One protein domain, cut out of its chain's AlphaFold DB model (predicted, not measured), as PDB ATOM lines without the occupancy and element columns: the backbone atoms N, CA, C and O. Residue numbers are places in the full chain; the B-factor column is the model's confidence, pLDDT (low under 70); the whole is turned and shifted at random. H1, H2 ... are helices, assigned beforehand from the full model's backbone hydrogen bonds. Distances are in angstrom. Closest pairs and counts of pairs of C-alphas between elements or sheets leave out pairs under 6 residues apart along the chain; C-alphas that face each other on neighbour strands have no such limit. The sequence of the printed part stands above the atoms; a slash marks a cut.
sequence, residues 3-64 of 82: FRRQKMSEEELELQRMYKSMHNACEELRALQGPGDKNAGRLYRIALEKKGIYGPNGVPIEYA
ATOM      1  N   PHE A   3     152.115 134.193  80.529       96.88
ATOM      2  CA  PHE A   3     150.972 135.027  80.146       96.88
ATOM      3  C   PHE A   3     149.700 134.738  80.963       96.88
ATOM      4  O   PHE A   3     149.098 135.652  81.512       96.88
ATOM      5  N   ARG A   4     149.326 133.458  81.124       96.69
ATOM      6  CA  ARG A   4     148.153 133.072  81.936       96.69
ATOM      7  C   ARG A   4     148.285 133.515  83.396       96.69
ATOM      8  O   ARG A   4     147.330 134.021  83.961       96.69
ATOM      9  N   ARG A   5     149.477 133.362  83.985       96.88
ATOM     10  CA  ARG A   5     149.748 133.784  85.367       96.88
ATOM     11  C   ARG A   5     149.645 135.301  85.517       96.88
ATOM     12  O   ARG A   5     149.107 135.765  86.512       96.88
ATOM     13  N   GLN A   6     150.153 136.057  84.545       97.25
ATOM     14  CA  GLN A   6     150.020 137.516  84.530       97.25
ATOM     15  C   GLN A   6     148.547 137.929  84.449       97.25
ATOM     16  O   GLN A   6     148.114 138.724  85.271       97.25
ATOM     17  N   LYS A   7     147.762 137.317  83.552       97.69
ATOM     18  CA  LYS A   7     146.321 137.588  83.425       97.69
ATOM     19  C   LYS A   7     145.539 137.298  84.702       97.69
ATOM     20  O   LYS A   7     144.812 138.165  85.168       97.69
ATOM     21  N   MET A   8     145.762 136.136  85.313       97.31
ATOM     22  CA  MET A   8     145.144 135.811  86.602       97.31
ATOM     23  C   MET A   8     145.520 136.824  87.687       97.31
ATOM     24  O   MET A   8     144.659 137.292  88.420       97.31
ATOM     25  N   SER A   9     146.802 137.200  87.768       97.88
ATOM     26  CA  SER A   9     147.259 138.183  88.750       97.88
ATOM     27  C   SER A   9     146.621 139.558  88.531       97.88
ATOM     28  O   SER A   9     146.328 140.238  89.508       97.88
ATOM     29  N   GLU A  10     146.424 139.985  87.281       98.12
ATOM     30  CA  GLU A  10     145.734 141.239  86.946       98.12
ATOM     31  C   GLU A  10     144.263 141.200  87.388       98.12
ATOM     32  O   GLU A  10     143.796 142.127  88.048       98.12
ATOM     33  N   GLU A  11     143.552 140.113  87.076       97.94
ATOM     34  CA  GLU A  11     142.146 139.913  87.451       97.94
ATOM     35  C   GLU A  11     141.960 139.887  88.976       97.94
ATOM     36  O   GLU A  11     141.085 140.568  89.512       97.94
ATOM     37  N   GLU A  12     142.812 139.156  89.698       98.31
ATOM     38  CA  GLU A  12     142.771 139.077  91.162       98.31
ATOM     39  C   GLU A  12     143.023 140.438  91.822       98.31
ATOM     40  O   GLU A  12     142.315 140.809  92.763       98.31
ATOM     41  N   LEU A  13     143.999 141.206  91.324       98.50
ATOM     42  CA  LEU A  13     144.289 142.548  91.833       98.50
ATOM     43  C   LEU A  13     143.111 143.500  91.612       98.50
ATOM     44  O   LEU A  13     142.788 144.292  92.500       98.50
ATOM     45  N   GLU A  14     142.444 143.409  90.463       98.38
ATOM     46  CA  GLU A  14     141.275 144.232  90.167       98.38
ATOM     47  C   GLU A  14     140.084 143.875  91.070       98.38
ATOM     48  O   GLU A  14     139.462 144.763  91.661       98.38
ATOM     49  N   LEU A  15     139.828 142.581  91.287       98.44
ATOM     50  CA  LEU A  15     138.815 142.119  92.242       98.44
ATOM     51  C   LEU A  15     139.117 142.600  93.669       98.44
ATOM     52  O   LEU A  15     138.217 143.074  94.368       98.44
ATOM     53  N   GLN A  16     140.382 142.544  94.099       98.56
ATOM     54  CA  GLN A  16     140.813 143.074  95.397       98.56
ATOM     55  C   GLN A  16     140.615 144.591  95.496       98.56
ATOM     56  O   GLN A  16     140.152 145.084  96.529       98.56
ATOM     57  N   ARG A  17     140.926 145.342  94.431       98.44
ATOM     58  CA  ARG A  17     140.712 146.794  94.365       98.44
ATOM     59  C   ARG A  17     139.232 147.138  94.526       98.44
ATOM     60  O   ARG A  17     138.893 147.989  95.352       98.44
ATOM     61  N   MET A  18     138.358 146.458  93.782       98.38
ATOM     62  CA  MET A  18     136.905 146.631  93.874       98.38
ATOM     63  C   MET A  18     136.386 146.275  95.271       98.38
ATOM     64  O   MET A  18     135.660 147.067  95.874       98.38
ATOM     65  N   TYR A  19     136.811 145.134  95.826       98.44
ATOM     66  CA  TYR A  19     136.459 144.712  97.184       98.44
ATOM     67  C   TYR A  19     136.852 145.759  98.228       98.44
ATOM     68  O   TYR A  19     136.020 146.162  99.039       98.44
ATOM     69  N   LYS A  20     138.095 146.252  98.185       98.50
ATOM     70  CA  LYS A  20     138.586 147.260  99.131       98.50
ATOM     71  C   LYS A  20     137.807 148.570  99.021       98.50
ATOM     72  O   LYS A  20     137.487 149.174 100.041       98.50
ATOM     73  N   SER A  21     137.465 148.990  97.803       98.31
ATOM     74  CA  SER A  21     136.636 150.178  97.582       98.31
ATOM     75  C   SER A  21     135.237 150.019  98.185       98.31
ATOM     76  O   SER A  21     134.795 150.908  98.913       98.31
ATOM     77  N   MET A  22     134.575 148.879  97.952       97.94
ATOM     78  CA  MET A  22     133.270 148.575  98.550       97.94
ATOM     79  C   MET A  22     133.345 148.487 100.078       97.94
ATOM     80  O   MET A  22     132.477 149.019 100.764       97.94
ATOM     81  N   HIS A  23     134.390 147.852 100.615       97.94
ATOM     82  CA  HIS A  23     134.610 147.739 102.055       97.94
ATOM     83  C   HIS A  23     134.735 149.115 102.711       97.94
ATOM     84  O   HIS A  23     133.989 149.406 103.640       97.94
ATOM     85  N   ASN A  24     135.596 149.988 102.180       97.94
ATOM     86  CA  ASN A  24     135.774 151.339 102.708       97.94
ATOM     87  C   ASN A  24     134.457 152.131 102.692       97.94
ATOM     88  O   ASN A  24     134.097 152.742 103.692       97.94
ATOM     89  N   ALA A  25     133.705 152.076 101.588       96.94
ATOM     90  CA  ALA A  25     132.408 152.747 101.494       96.94
ATOM     91  C   ALA A  25     131.401 152.220 102.534       96.94
ATOM     92  O   ALA A  25     130.661 152.996 103.141       96.94
ATOM     93  N   CYS A  26     131.387 150.908 102.773       96.25
ATOM     94  CA  CYS A  26     130.550 150.282 103.792       96.25
ATOM     95  C   CYS A  26     130.967 150.660 105.222       96.25
ATOM     96  O   CYS A  26     130.091 150.860 106.062       96.25
ATOM     97  N   GLU A  27     132.266 150.784 105.507       95.50
ATOM     98  CA  GLU A  27     132.756 151.228 106.819       95.50
ATOM     99  C   GLU A  27     132.352 152.676 107.116       95.50
ATOM    100  O   GLU A  27     131.842 152.957 108.204       95.50
ATOM    101  N   GLU A  28     132.460 153.572 106.132       93.94
ATOM    102  CA  GLU A  28     131.951 154.942 106.259       93.94
ATOM    103  C   GLU A  28     130.435 154.947 106.509       93.94
ATOM    104  O   GLU A  28     129.940 155.598 107.431       93.94
ATOM    105  N   LEU A  29     129.678 154.137 105.760       92.44
ATOM    106  CA  LEU A  29     128.227 154.014 105.923       92.44
ATOM    107  C   LEU A  29     127.819 153.461 107.301       92.44
ATOM    108  O   LEU A  29     126.729 153.762 107.796       92.44
ATOM    109  N   ARG A  30     128.675 152.640 107.919       91.75
ATOM    110  CA  ARG A  30     128.463 152.064 109.253       91.75
ATOM    111  C   ARG A  30     128.595 153.119 110.347       91.75
ATOM    112  O   ARG A  30     127.818 153.093 111.300       91.75
ATOM    113  N   ALA A  31     129.555 154.032 110.208       89.94
ATOM    114  CA  ALA A  31     129.774 155.130 111.146       89.94
ATOM    115  C   ALA A  31     128.832 156.322 110.906       89.94
ATOM    116  O   ALA A  31     128.590 157.111 111.822       89.94
ATOM    117  N   LEU A  32     128.275 156.437 109.697       86.38
ATOM    118  CA  LEU A  32     127.399 157.535 109.308       86.38
ATOM    119  C   LEU A  32     126.156 157.619 110.208       86.38
ATOM    120  O   LEU A  32     125.358 156.679 110.312       86.38
ATOM    121  N   GLN A  33     125.968 158.788 110.822       79.69
ATOM    122  CA  GLN A  33     124.706 159.189 111.441       79.69
ATOM    123  C   GLN A  33     123.848 159.860 110.366       79.69
ATOM    124  O   GLN A  33     124.292 160.793 109.698       79.69
ATOM    125  N   GLY A  34     122.637 159.348 110.150       70.50
ATOM    126  CA  GLY A  34     121.716 159.940 109.183       70.50
ATOM    127  C   GLY A  34     121.222 161.314 109.655       70.50
ATOM    128  O   GLY A  34     121.133 161.544 110.863       70.50
ATOM    129  N   PRO A  35     120.859 162.230 108.738       66.06
ATOM    130  CA  PRO A  35     120.263 163.505 109.118       66.06
ATOM    131  C   PRO A  35     118.978 163.259 109.923       66.06
ATOM    132  O   PRO A  35     118.003 162.716 109.407       66.06
ATOM    133  N   GLY A  36     119.001 163.636 111.203       65.44
ATOM    134  CA  GLY A  36     117.869 163.501 112.124       65.44
ATOM    135  C   GLY A  36     117.780 162.182 112.905       65.44
ATOM    136  O   GLY A  36     116.848 162.042 113.694       65.44
ATOM    137  N   ASP A  37     118.720 161.241 112.747       63.28
ATOM    138  CA  ASP A  37     118.679 159.937 113.432       63.28
ATOM    139  C   ASP A  37     119.883 159.738 114.370       63.28
ATOM    140  O   ASP A  37     121.036 159.910 113.978       63.28
ATOM    141  N   LYS A  38     119.617 159.338 115.622       64.50
ATOM    142  CA  LYS A  38     120.651 159.009 116.624       64.50
ATOM    143  C   LYS A  38     121.199 157.584 116.459       64.50
ATOM    144  O   LYS A  38     122.153 157.217 117.142       64.50
ATOM    145  N   ASN A  39     120.621 156.776 115.565       71.88
ATOM    146  CA  ASN A  39     121.091 155.424 115.269       71.88
ATOM    147  C   ASN A  39     122.084 155.407 114.096       71.88
ATOM    148  O   ASN A  39     121.700 155.217 112.937       71.88
ATOM    149  N   ALA A  40     123.376 155.539 114.409       82.25
ATOM    150  CA  ALA A  40     124.450 155.300 113.445       82.25
ATOM    151  C   ALA A  40     124.293 153.933 112.742       82.25
ATOM    152  O   ALA A  40     123.839 152.948 113.336       82.25
ATOM    153  N   GLY A  41     124.633 153.870 111.452       86.69
ATOM    154  CA  GLY A  41     124.668 152.611 110.700       86.69
ATOM    155  C   GLY A  41     123.302 152.030 110.307       86.69
ATOM    156  O   GLY A  41     123.208 150.855 109.939       86.69
ATOM    157  N   ARG A  42     122.210 152.811 110.354       89.00
ATOM    158  CA  ARG A  42     120.903 152.390 109.802       89.00
ATOM    159  C   ARG A  42     121.009 152.003 108.320       89.00
ATOM    160  O   ARG A  42     120.555 150.926 107.946       89.00
ATOM    161  N   LEU A  43     121.622 152.858 107.496       90.12
ATOM    162  CA  LEU A  43     121.782 152.605 106.059       90.12
ATOM    163  C   LEU A  43     122.686 151.399 105.783       90.12
ATOM    164  O   LEU A  43     122.378 150.608 104.899       90.12
ATOM    165  N   TYR A  44     123.735 151.211 106.586       93.19
ATOM    166  CA  TYR A  44     124.607 150.038 106.507       93.19
ATOM    167  C   TYR A  44     123.833 148.729 106.715       93.19
ATOM    168  O   TYR A  44     123.945 147.808 105.910       93.19
ATOM    169  N   ARG A  45     122.975 148.660 107.742       92.12
ATOM    170  CA  ARG A  45     122.141 147.473 107.999       92.12
ATOM    171  C   ARG A  45     121.184 147.168 106.849       92.12
ATOM    172  O   ARG A  45     121.042 146.007 106.486       92.12
ATOM    173  N   ILE A  46     120.565 148.200 106.269       92.81
ATOM    174  CA  ILE A  46     119.671 148.051 105.111       92.81
ATOM    175  C   ILE A  46     120.449 147.549 103.889       92.81
ATOM    176  O   ILE A  46     120.018 146.603 103.239       92.81
ATOM    177  N   ALA A  47     121.611 148.137 103.595       93.69
ATOM    178  CA  ALA A  47     122.428 147.765 102.440       93.69
ATOM    179  C   ALA A  47     122.941 146.313 102.495       93.69
ATOM    180  O   ALA A  47     123.186 145.699 101.459       93.69
ATOM    181  N   LEU A  48     123.105 145.748 103.696       95.19
ATOM    182  CA  LEU A  48     123.544 144.364 103.872       95.19
ATOM    183  C   LEU A  48     122.434 143.320 103.707       95.19
ATOM    184  O   LEU A  48     122.754 142.132 103.588       95.19
ATOM    185  N   GLU A  49     121.160 143.719 103.681       95.81
ATOM    186  CA  GLU A  49     120.057 142.782 103.482       95.81
ATOM    187  C   GLU A  49     120.214 142.022 102.155       95.81
ATOM    188  O   GLU A  49     120.457 142.601 101.099       95.81
ATOM    189  N   LYS A  50     120.042 140.696 102.189       94.81
ATOM    190  CA  LYS A  50     120.165 139.828 101.002       94.81
ATOM    191  C   LYS A  50     118.821 139.505 100.344       94.81
ATOM    192  O   LYS A  50     118.677 138.489  99.664       94.81
ATOM    193  N   LYS A  51     117.816 140.354 100.565       93.81
ATOM    194  CA  LYS A  51     116.464 140.173 100.022       93.81
ATOM    195  C   LYS A  51     116.510 140.211  98.493       93.81
ATOM    196  O   LYS A  51     117.090 141.120  97.915       93.81
ATOM    197  N   GLY A  52     115.915 139.211  97.845       91.44
ATOM    198  CA  GLY A  52     115.830 139.125  96.382       91.44
ATOM    199  C   GLY A  52     117.106 138.676  95.660       91.44
ATOM    200  O   GLY A  52     117.018 138.336  94.489       91.44
ATOM    201  N   ILE A  53     118.261 138.592  96.336       93.06
ATOM    202  CA  ILE A  53     119.547 138.263  95.690       93.06
ATOM    203  C   ILE A  53     119.616 136.792  95.259       93.06
ATOM    204  O   ILE A  53     120.042 136.495  94.150       93.06
ATOM    205  N   TYR A  54     119.183 135.868  96.119       92.62
ATOM    206  CA  TYR A  54     119.270 134.420  95.864       92.62
ATOM    207  C   TYR A  54     118.028 133.836  95.167       92.62
ATOM    208  O   TYR A  54     117.868 132.619  95.108       92.62
ATOM    209  N   GLY A  55     117.112 134.689  94.701       91.44
ATOM    210  CA  GLY A  55     115.877 134.265  94.042       91.44
ATOM    211  C   GLY A  55     116.004 134.177  92.515       91.44
ATOM    212  O   GLY A  55     116.989 134.653  91.952       91.44
ATOM    213  N   PRO A  56     114.969 133.658  91.825       89.56
ATOM    214  CA  PRO A  56     114.936 133.570  90.359       89.56
ATOM    215  C   PRO A  56     115.146 134.911  89.638       89.56
ATOM    216  O   PRO A  56     115.654 134.938  88.525       89.56
ATOM    217  N   ASN A  57     114.789 136.022  90.291       88.50
ATOM    218  CA  ASN A  57     114.878 137.379  89.748       88.50
ATOM    219  C   ASN A  57     116.062 138.184  90.321       88.50
ATOM    220  O   ASN A  57     116.035 139.412  90.281       88.50
ATOM    221  N   GLY A  58     117.074 137.524  90.901       88.88
ATOM    222  CA  GLY A  58     118.226 138.208  91.504       88.88
ATOM    223  C   GLY A  58     119.121 138.922  90.486       88.88
ATOM    224  O   GLY A  58     119.682 139.974  90.787       88.88
ATOM    225  N   VAL A  59     119.209 138.384  89.266       91.69
ATOM    226  CA  VAL A  59     119.870 139.021  88.119       91.69
ATOM    227  C   VAL A  59     118.883 139.040  86.950       91.69
ATOM    228  O   VAL A  59     118.419 137.971  86.548       91.69
ATOM    229  N   PRO A  60     118.543 140.213  86.384       92.88
ATOM    230  CA  PRO A  60     117.680 140.288  85.209       92.88
ATOM    231  C   PRO A  60     118.282 139.530  84.020       92.88
ATOM    232  O   PRO A  60     119.424 139.786  83.632       92.88
ATOM    233  N   ILE A  61     117.508 138.624  83.411       90.94
ATOM    234  CA  ILE A  61     117.984 137.770  82.307       90.94
ATOM    235  C   ILE A  61     118.461 138.581  81.093       90.94
ATOM    236  O   ILE A  61     119.393 138.180  80.402       90.94
ATOM    237  N   GLU A  62     117.884 139.763  80.875       89.44
ATOM    238  CA  GLU A  62     118.260 140.676  79.792       89.44
ATOM    239  C   GLU A  62     119.693 141.208  79.923       89.44
ATOM    240  O   GLU A  62     120.307 141.536  78.909       89.44
ATOM    241  N   TYR A  63     120.234 141.261  81.146       89.94
ATOM    242  CA  TYR A  63     121.612 141.676  81.410       89.94
ATOM    243  C   TYR A  63     122.614 140.517  81.296       89.94
ATOM    244  O   TYR A  63     123.797 140.746  81.066       89.94
ATOM    245  N   ALA A  64     122.164 139.261  81.373       87.44
ATOM    246  CA  ALA A  64     123.022 138.079  81.256       87.44
ATOM    247  C   ALA A  64     123.450 137.763  79.801       87.44
ATOM    248  O   ALA A  64     123.722 136.611  79.462       87.44
TER     249      ALA A  64
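This is residues 3 to 64 of the 82 residues of an uncharacterized protein of Pseudogymnoascus sp. VKM F-3557 (UniProt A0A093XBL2). One long helix, H1, sticks out with residues 3 to 24; after H1 the backbone turns through residues 32 to 41 and folds back into the short helix H2, which packs on residues 26 to 30 of H1 as a very uneven hairpin. Beyond H2 a tail with no named element, residues 48 to 64, leads away from H1, and its residues 51 to 57 and 59 to 64 stand free, leaving the shape open. The 62 printed residues hold two named helices, H1 then H2, and no named strand: all helix. The whole is extended, with a radius of gyration of the C-alphas of 17.0 A, and flat, spanning 54 by 29 by 15 A.

H1, residues 3 to 31, touches H2, residues 42 to 47, with residues 26 to 30 alone. Their closest C-alphas, those of Arg 30 and Tyr 44, are 5.1 A apart. They form a helical hairpin, opposite ways at a shallow tilt of 29 degrees. In H1 and H2 every O i to N i+4 pair is within hydrogen-bond range.

H1 runs 42.6 A from C-alpha 3 at (150.972, 135.027, 80.146) to C-alpha 31. H2 ends at C-alpha 47, (122.428, 147.765, 102.440).

The C-alphas farthest apart, those of Phe 3 and Gly 36, are 54.1 A apart. The link from H1 to H2 is short, and the printed part has no cut. Residues 35 to 38 have pLDDT under 70.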